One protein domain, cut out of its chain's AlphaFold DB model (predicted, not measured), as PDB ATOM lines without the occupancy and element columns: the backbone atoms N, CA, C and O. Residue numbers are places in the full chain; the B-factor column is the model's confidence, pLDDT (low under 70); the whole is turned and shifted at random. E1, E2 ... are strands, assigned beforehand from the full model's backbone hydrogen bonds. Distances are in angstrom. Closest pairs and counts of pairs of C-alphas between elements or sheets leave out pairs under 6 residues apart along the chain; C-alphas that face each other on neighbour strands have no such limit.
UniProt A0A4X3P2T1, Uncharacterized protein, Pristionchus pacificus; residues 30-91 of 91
ATOM      1  N   ARG A  30      44.178   5.246  22.628       92.19
ATOM      2  CA  ARG A  30      43.739   6.638  22.852       92.19
ATOM      3  C   ARG A  30      42.230   6.781  23.017       92.19
ATOM      4  O   ARG A  30      41.770   7.693  23.696       92.19
ATOM      5  N   THR A  31      41.465   5.851  22.460       94.75
ATOM      6  CA  THR A  31      40.007   5.769  22.625       94.75
ATOM      7  C   THR A  31      39.590   5.398  24.048       94.75
ATOM      8  O   THR A  31      38.451   5.645  24.432       94.75
ATOM      9  N   ASN A  32      40.513   4.867  24.855       95.50
ATOM     10  CA  ASN A  32      40.274   4.555  26.262       95.50
ATOM     11  C   ASN A  32      40.319   5.792  27.170       95.50
ATOM     12  O   ASN A  32      40.086   5.669  28.374       95.50
ATOM     13  N   PHE A  33      40.643   6.966  26.621       97.00
ATOM     14  CA  PHE A  33      40.667   8.218  27.362       97.00
ATOM     15  C   PHE A  33      39.328   8.943  27.277       97.00
ATOM     16  O   PHE A  33      38.746   9.088  26.202       97.00
ATOM     17  N   ASN A  34      38.881   9.475  28.408       96.81
ATOM     18  CA  ASN A  34      37.744  10.376  28.476       96.81
ATOM     19  C   ASN A  34      38.084  11.618  29.320       96.81
ATOM     20  O   ASN A  34      38.327  11.475  30.521       96.81
ATOM     21  N   PRO A  35      38.077  12.830  28.741       96.12
ATOM     22  CA  PRO A  35      37.986  13.120  27.303       96.12
ATOM     23  C   PRO A  35      39.212  12.625  26.512       96.12
ATOM     24  O   PRO A  35      40.267  12.344  27.079       96.12
ATOM     25  N   LEU A  36      39.071  12.552  25.183       94.44
ATOM     26  CA  LEU A  36      40.162  12.208  24.263       94.44
ATOM     27  C   LEU A  36      41.330  13.196  24.378       94.44
ATOM     28  O   LEU A  36      41.118  14.408  24.471       94.44
ATOM     29  N   LEU A  37      42.562  12.686  24.304       92.81
ATOM     30  CA  LEU A  37      43.785  13.483  24.445       92.81
ATOM     31  C   LEU A  37      43.937  14.540  23.338       92.81
ATOM     32  O   LEU A  37      44.483  15.611  23.583       92.81
ATOM     33  N   GLU A  38      43.416  14.271  22.138       90.81
ATOM     34  CA  GLU A  38      43.398  15.195  20.996       90.81
ATOM     35  C   GLU A  38      42.592  16.469  21.272       90.81
ATOM     36  O   GLU A  38      42.834  17.496  20.645       90.81
ATOM     37  N   LYS A  39      41.664  16.433  22.237       91.94
ATOM     38  CA  LYS A  39      40.900  17.612  22.675       91.94
ATOM     39  C   LYS A  39      41.673  18.486  23.669       91.94
ATOM     40  O   LYS A  39      41.089  19.384  24.267       91.94
ATOM     41  N   CYS A  40      42.961  18.206  23.876       92.00
ATOM     42  CA  CYS A  40      43.845  18.915  24.797       92.00
ATOM     43  C   CYS A  40      43.283  19.095  26.218       92.00
ATOM     44  O   CYS A  40      43.296  20.207  26.759       92.00
ATOM     45  N   PRO A  41      42.779  18.026  26.855       94.75
ATOM     46  CA  PRO A  41      42.223  18.154  28.184       94.75
ATOM     47  C   PRO A  41      43.310  18.403  29.232       94.75
ATOM     48  O   PRO A  41      44.461  17.994  29.092       94.75
ATOM     49  N   THR A  42      42.923  19.047  30.332       95.00
ATOM     50  CA  THR A  42      43.801  19.215  31.503       95.00
ATOM     51  C   THR A  42      43.694  18.049  32.490       95.00
ATOM     52  O   THR A  42      44.559  17.875  33.347       95.00
ATOM     53  N   HIS A  43      42.656  17.230  32.338       96.50
ATOM     54  CA  HIS A  43      42.358  16.047  33.131       96.50
ATOM     55  C   HIS A  43      41.711  15.000  32.225       96.50
ATOM     56  O   HIS A  43      40.848  15.344  31.419       96.50
ATOM     57  N   ALA A  44      42.146  13.748  32.326       97.25
ATOM     58  CA  ALA A  44      41.593  12.647  31.548       97.25
ATOM     59  C   ALA A  44      41.516  11.376  32.391       97.25
ATOM     60  O   ALA A  44      42.394  11.094  33.209       97.25
ATOM     61  N   LEU A  45      40.463  10.598  32.173       97.31
ATOM     62  CA  LEU A  45      40.299   9.263  32.728       97.31
ATOM     63  C   LEU A  45      40.740   8.242  31.688       97.31
ATOM     64  O   LEU A  45      40.265   8.296  30.560       97.31
ATOM     65  N   PHE A  46      41.611   7.313  32.059       96.50
ATOM     66  CA  PHE A  46      41.995   6.184  31.218       96.50
ATOM     67  C   PHE A  46      41.325   4.913  31.732       96.50
ATOM     68  O   PHE A  46      41.549   4.523  32.878       96.50
ATOM     69  N   SER A  47      40.508   4.289  30.887       95.62
ATOM     70  CA  SER A  47      39.778   3.061  31.200       95.62
ATOM     71  C   SER A  47      40.471   1.831  30.617       95.62
ATOM     72  O   SER A  47      40.856   1.803  29.451       95.62
ATOM     73  N   CYS A  48      40.615   0.787  31.419       94.56
ATOM     74  CA  CYS A  48      41.301  -0.438  31.053       94.56
ATOM     75  C   CYS A  48      40.548  -1.639  31.612       94.56
ATOM     76  O   CYS A  48      40.213  -1.636  32.785       94.56
ATOM     77  N   LYS A  49      40.283  -2.677  30.814       91.56
ATOM     78  CA  LYS A  49      39.544  -3.867  31.293       91.56
ATOM     79  C   LYS A  49      40.428  -4.930  31.958       91.56
ATOM     80  O   LYS A  49      39.932  -5.978  32.363       91.56
ATOM     81  N   THR A  50      41.733  -4.689  31.980       90.56
ATOM     82  CA  THR A  50      42.761  -5.640  32.397       90.56
ATOM     83  C   THR A  50      43.763  -4.932  33.321       90.56
ATOM     84  O   THR A  50      43.378  -4.114  34.154       90.56
ATOM     85  N   THR A  51      45.058  -5.214  33.199       93.00
ATOM     86  CA  THR A  51      46.116  -4.574  33.977       93.00
ATOM     87  C   THR A  51      46.517  -3.241  33.350       93.00
ATOM     88  O   THR A  51      46.857  -3.158  32.167       93.00
ATOM     89  N   VAL A  52      46.561  -2.191  34.170       94.94
ATOM     90  CA  VAL A  52      47.119  -0.896  33.766       94.94
ATOM     91  C   VAL A  52      48.623  -0.910  33.996       94.94
ATOM     92  O   VAL A  52      49.095  -1.043  35.129       94.94
ATOM     93  N   ILE A  53      49.379  -0.726  32.917       95.00
ATOM     94  CA  ILE A  53      50.834  -0.607  32.941       95.00
ATOM     95  C   ILE A  53      51.211   0.862  32.766       95.00
ATOM     96  O   ILE A  53      50.972   1.449  31.712       95.00
ATOM     97  N   LEU A  54      51.851   1.452  33.774       95.31
ATOM     98  CA  LEU A  54      52.356   2.823  33.750       95.31
ATOM     99  C   LEU A  54      53.884   2.787  33.756       95.31
ATOM    100  O   LEU A  54      54.506   2.219  34.653       95.31
ATOM    101  N   ASN A  55      54.510   3.383  32.739       95.75
ATOM    102  CA  ASN A  55      55.966   3.397  32.549       95.75
ATOM    103  C   ASN A  55      56.613   1.998  32.657       95.75
ATOM    104  O   ASN A  55      57.707   1.852  33.198       95.75
ATOM    105  N   GLY A  56      55.923   0.963  32.169       94.88
ATOM    106  CA  GLY A  56      56.394  -0.425  32.214       94.88
ATOM    107  C   GLY A  56      56.140  -1.161  33.534       94.88
ATOM    108  O   GLY A  56      56.520  -2.323  33.643       94.88
ATOM    109  N   LYS A  57      55.490  -0.534  34.522       94.25
ATOM    110  CA  LYS A  57      55.135  -1.167  35.800       94.25
ATOM    111  C   LYS A  57      53.619  -1.334  35.931       94.25
ATOM    112  O   LYS A  57      52.896  -0.375  35.659       94.25
ATOM    113  N   PRO A  58      53.120  -2.504  36.364       93.06
ATOM    114  CA  PRO A  58      51.709  -2.655  36.691       93.06
ATOM    115  C   PRO A  58      51.382  -1.806  37.918       93.06
ATOM    116  O   PRO A  58      52.021  -1.954  38.959       93.06
ATOM    117  N   ILE A  59      50.402  -0.915  37.785       92.06
ATOM    118  CA  ILE A  59      49.919  -0.081  38.899       92.06
ATOM    119  C   ILE A  59      48.573  -0.560  39.440       92.06
ATOM    120  O   ILE A  59      48.255  -0.313  40.597       92.06
ATOM    121  N   MET A  60      47.802  -1.272  38.619       86.62
ATOM    122  CA  MET A  60      46.536  -1.894  38.995       86.62
ATOM    123  C   MET A  60      46.420  -3.216  38.245       86.62
ATOM    124  O   MET A  60      46.737  -3.263  37.055       86.62
ATOM    125  N   LYS A  61      46.000  -4.272  38.943       82.56
ATOM    126  CA  LYS A  61      45.848  -5.627  38.403       82.56
ATOM    127  C   LYS A  61      44.374  -6.017  38.421       82.56
ATOM    128  O   LYS A  61      43.708  -5.743  39.413       82.56
ATOM    129  N   ASP A  62      43.950  -6.672  37.342       75.38
ATOM    130  CA  ASP A  62      42.664  -7.354  37.150       75.38
ATOM    131  C   ASP A  62      41.392  -6.489  37.218       75.38
ATOM    132  O   ASP A  62      41.202  -5.667  38.105       75.38
ATOM    133  N   GLY A  63      40.462  -6.710  36.283       77.38
ATOM    134  CA  GLY A  63      39.156  -6.039  36.244       77.38
ATOM    135  C   GLY A  63      39.134  -4.687  35.519       77.38
ATOM    136  O   GLY A  63      40.123  -4.241  34.945       77.38
ATOM    137  N   ASN A  64      37.966  -4.032  35.517       85.19
ATOM    138  CA  ASN A  64      37.810  -2.694  34.940       85.19
ATOM    139  C   ASN A  64      38.477  -1.642  35.835       85.19
ATOM    140  O   ASN A  64      37.946  -1.272  36.879       85.19
ATOM    141  N   GLN A  65      39.615  -1.134  35.384       91.12
ATOM    142  CA  GLN A  65      40.409  -0.102  36.026       91.12
ATOM    143  C   GLN A  65      40.182   1.249  35.352       91.12
ATOM    144  O   GLN A  65      40.251   1.368  34.130       91.12
ATOM    145  N   ILE A  66      39.941   2.284  36.154       94.06
ATOM    146  CA  ILE A  66      39.877   3.669  35.686       94.06
ATOM    147  C   ILE A  66      40.945   4.445  36.437       94.06
ATOM    148  O   ILE A  66      40.860   4.591  37.655       94.06
ATOM    149  N   ILE A  67      41.937   4.965  35.716       95.00
ATOM    150  CA  ILE A  67      42.943   5.838  36.315       95.00
ATOM    151  C   ILE A  67      42.726   7.284  35.905       95.00
ATOM    152  O   ILE A  67      42.380   7.594  34.768       95.00
ATOM    153  N   SER A  68      42.977   8.184  36.845       96.50
ATOM    154  CA  SER A  68      42.943   9.615  36.597       96.50
ATOM    155  C   SER A  68      44.335  10.131  36.246       96.50
ATOM    156  O   SER A  68      45.302   9.870  36.967       96.50
ATOM    157  N   LEU A  69      44.412  10.892  35.157       97.00
ATOM    158  CA  LEU A  69      45.603  11.599  34.716       97.00
ATOM    159  C   LEU A  69      45.375  13.107  34.735       97.00
ATOM    160  O   LEU A  69      44.330  13.599  34.310       97.00
ATOM    161  N   PHE A  70      46.394  13.837  35.172       97.00
ATOM    162  CA  PHE A  70      46.400  15.293  35.217       97.00
ATOM    163  C   PHE A  70      47.523  15.842  34.355       97.00
ATOM    164  O   PHE A  70      48.669  15.393  34.444       97.00
ATOM    165  N   CYS A  71      47.199  16.836  33.542       96.00
ATOM    166  CA  CYS A  71      48.170  17.569  32.758       96.00
ATOM    167  C   CYS A  71      48.889  18.582  33.655       96.00
ATOM    168  O   CYS A  71      48.303  19.575  34.095       96.00
ATOM    169  N   ASN A  72      50.171  18.355  33.926       93.62
ATOM    170  CA  ASN A  72      50.996  19.318  34.631       93.62
ATOM    171  C   ASN A  72      51.340  20.480  33.690       93.62
ATOM    172  O   ASN A  72      52.215  20.368  32.838       93.62
ATOM    173  N   LYS A  73      50.680  21.626  33.880       90.19
ATOM    174  CA  LYS A  73      50.860  22.824  33.040       90.19
ATOM    175  C   LYS A  73      52.252  23.462  33.127       90.19
ATOM    176  O   LYS A  73      52.579  24.283  32.282       90.19
ATOM    177  N   ARG A  74      53.079  23.108  34.123       89.88
ATOM    178  CA  ARG A  74      54.453  23.638  34.233       89.88
ATOM    179  C   ARG A  74      55.377  23.054  33.170       89.88
ATOM    180  O   ARG A  74      56.282  23.736  32.712       89.88
ATOM    181  N   ASN A  75      55.171  21.789  32.809       90.69
ATOM    182  CA  ASN A  75      56.045  21.050  31.894       90.69
ATOM    183  C   ASN A  75      55.282  20.283  30.801       90.69
ATOM    184  O   ASN A  75      55.885  19.495  30.081       90.69
ATOM    185  N   TRP A  76      53.966  20.481  30.710       91.44
ATOM    186  CA  TRP A  76      53.069  19.859  29.735       91.44
ATOM    187  C   TRP A  76      53.179  18.328  29.683       91.44
ATOM    188  O   TRP A  76      53.045  17.697  28.631       91.44
ATOM    189  N   SER A  77      53.401  17.716  30.851       93.88
ATOM    190  CA  SER A  77      53.466  16.264  31.015       93.88
ATOM    191  C   SER A  77      52.254  15.722  31.769       93.88
ATOM    192  O   SER A  77      51.734  16.357  32.689       93.88
ATOM    193  N   TRP A  78      51.806  14.528  31.392       96.94
ATOM    194  CA  TRP A  78      50.780  13.812  32.141       96.94
ATOM    195  C   TRP A  78      51.336  13.287  33.457       96.94
ATOM    196  O   TRP A  78      52.487  12.859  33.535       96.94
ATOM    197  N   THR A  79      50.502  13.289  34.487       96.88
ATOM    198  CA  THR A  79      50.846  12.802  35.820       96.88
ATOM    199  C   THR A  79      49.722  11.950  36.389       96.88
ATOM    200  O   THR A  79      48.546  12.226  36.156       96.88
ATOM    201  N   HIS A  80      50.086  10.926  37.150       95.81
ATOM    202  CA  HIS A  80      49.177  10.111  37.944       95.81
ATOM    203  C   HIS A  80      49.669  10.138  39.389       95.81
ATOM    204  O   HIS A  80      50.805   9.745  39.642       95.81
ATOM    205  N   MET A  81      48.863  10.655  40.322       92.88
ATOM    206  CA  MET A  81      49.260  10.809  41.734       92.88
ATOM    207  C   MET A  81      50.628  11.512  41.913       92.88
ATOM    208  O   MET A  81      51.442  11.124  42.742       92.88
ATOM    209  N   GLY A  82      50.917  12.520  41.082       92.38
ATOM    210  CA  GLY A  82      52.193  13.251  41.093       92.38
ATOM    211  C   GLY A  82      53.353  12.571  40.349       92.38
ATOM    212  O   GLY A  82      54.381  13.207  40.125       92.38
ATOM    213  N   ILE A  83      53.195  11.326  39.895       93.44
ATOM    214  CA  ILE A  83      54.214  10.592  39.133       93.44
ATOM    215  C   ILE A  83      54.074  10.915  37.636       93.44
ATOM    216  O   ILE A  83      52.979  10.751  37.089       93.44
ATOM    217  N   PRO A  84      55.147  11.325  36.932       95.19
ATOM    218  CA  PRO A  84      55.105  11.564  35.490       95.19
ATOM    219  C   PRO A  84      54.767  10.306  34.681       95.19
ATOM    220  O   PRO A  84      55.384   9.253  34.853       95.19
ATOM    221  N   VAL A  85      53.843  10.434  33.734       96.25
ATOM    222  CA  VAL A  85      53.423   9.372  32.813       96.25
ATOM    223  C   VAL A  85      54.095   9.589  31.464       96.25
ATOM    224  O   VAL A  85      53.753  10.507  30.724       96.25
ATOM    225  N   LYS A  86      55.071   8.737  31.144       95.75
ATOM    226  CA  LYS A  86      55.736   8.688  29.834       95.75
ATOM    227  C   LYS A  86      55.042   7.709  28.894       95.75
ATOM    228  O   LYS A  86      55.037   7.920  27.687       95.75
ATOM    229  N   ARG A  87      54.493   6.629  29.453       96.12
ATOM    230  CA  ARG A  87      53.797   5.571  28.723       96.12
ATOM    231  C   ARG A  87      52.711   4.952  29.593       96.12
ATOM    232  O   ARG A  87      52.955   4.689  30.771       96.12
ATOM    233  N   ILE A  88      51.554   4.691  29.007       95.75
ATOM    234  CA  ILE A  88      50.433   3.990  29.617       95.75
ATOM    235  C   ILE A  88      49.856   2.973  28.634       95.75
ATOM    236  O   ILE A  88      49.678   3.270  27.452       95.75
ATOM    237  N   GLU A  89      49.601   1.762  29.121       94.88
ATOM    238  CA  GLU A  89      49.108   0.644  28.318       94.88
ATOM    239  C   GLU A  89      48.115  -0.214  29.110       94.88
ATOM    240  O   GLU A  89      48.167  -0.270  30.340       94.88
ATOM    241  N   CYS A  90      47.252  -0.916  28.377       93.19
ATOM    242  CA  CYS A  90      46.446  -2.027  28.879       93.19
ATOM    243  C   CYS A  90      47.075  -3.352  28.472       93.19
ATOM    244  O   CYS A  90      47.371  -3.533  27.288       93.19
ATOM    245  N   ARG A  91      47.268  -4.260  29.428       90.12
ATOM    246  CA  ARG A  91      47.753  -5.624  29.180       90.12
ATOM    247  C   ARG A  91      46.982  -6.652  29.979       90.12
ATOM    248  O   ARG A  91      46.450  -6.273  31.045       90.12
TER     249      ARG A  91
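This is residues 30 to 91 of the 91 residues of an uncharacterized protein of Pristionchus pacificus (UniProt A0A4X3P2T1). This is a slim, elongated body of strands: a long two-strand ribbon, E1 and E4, runs along one side, and from E4 the sheet turns on through the back-and-forth strands E5 and E6. A small second sheet, E3, E2 and E7, sits at the end where E1 stops and E4 starts, and the opening stretch, residues 30 to 42, runs beside E1 with no named element. The printed part has 62 residues with no named helix and seven named strands, E1 to E7 in chain order, and its class is all strand. The sheets run E1, E4, E5, E6 and E3, E2, E7, both antiparallel. The whole is compact, with a radius of gyration of the C-alphas of 11.1 A, and spans 33 by 20 by 14 A.

Start at residues 30 to 42; of these, residues 33 to 34 pair antiparallel with residues 45 to 46 of E1, which is residues 43 to 48. Next to E1, an edge strand, look for E4, residues 65 to 72, antiparallel at 153 degrees: N 46 and O 67 are 2.8 A apart, within hydrogen-bond range. E4 is staggered, pairing with E1 over residues 65 to 70 and with E5, residues 77 to 80, over residues 70 to 72. E4 and E5 form a hairpin, with N 72 and O 77 at 2.8 A. E5 and E6, residues 83 to 85, form another hairpin, with N 85 and O 78 at 2.8 A. E4, E5 and E6 make a meander, each strand the antiparallel neighbour of the one before. From edge to edge of this sheet the strands' lines turn by 108 degrees. In the other sheet, E2, residues 52 to 54, and E3, residues 57 to 60, form a hairpin, with N 54 and O 57 at 2.8 A. On to E7, residues 88 to 90: E6 runs on into it across a break of 2 residues, at 71 degrees. E7 is antiparallel to E2, with N 53 and O 89 at 2.9 A. The closest C-alphas of E1 and E7, those of Cys 48 and Cys 90, are 5.8 A apart. E1 and E3 are apart.

Find C-alpha 43 at (42.358, 16.047, 33.131); from there E1 runs 16.6 A to C-alpha 48. E4 begins at C-alpha 65, (40.409, -0.102, 36.026), and is the longest strand by residues, 22.2 A long. E5 covers 10.2 A and E3 9.2 A; E2, E6 and E7 have three residues each. E7 ends at C-alpha 90, (46.446, -2.027, 28.879).

The C-alphas farthest apart are those of Gly 63 and Arg 74, at 33.4 A. The printed part has no cut, and the six links between named strands are tight. The mean pLDDT of the printed part is 93.2, and no printed residue is under 70 in this predicted model.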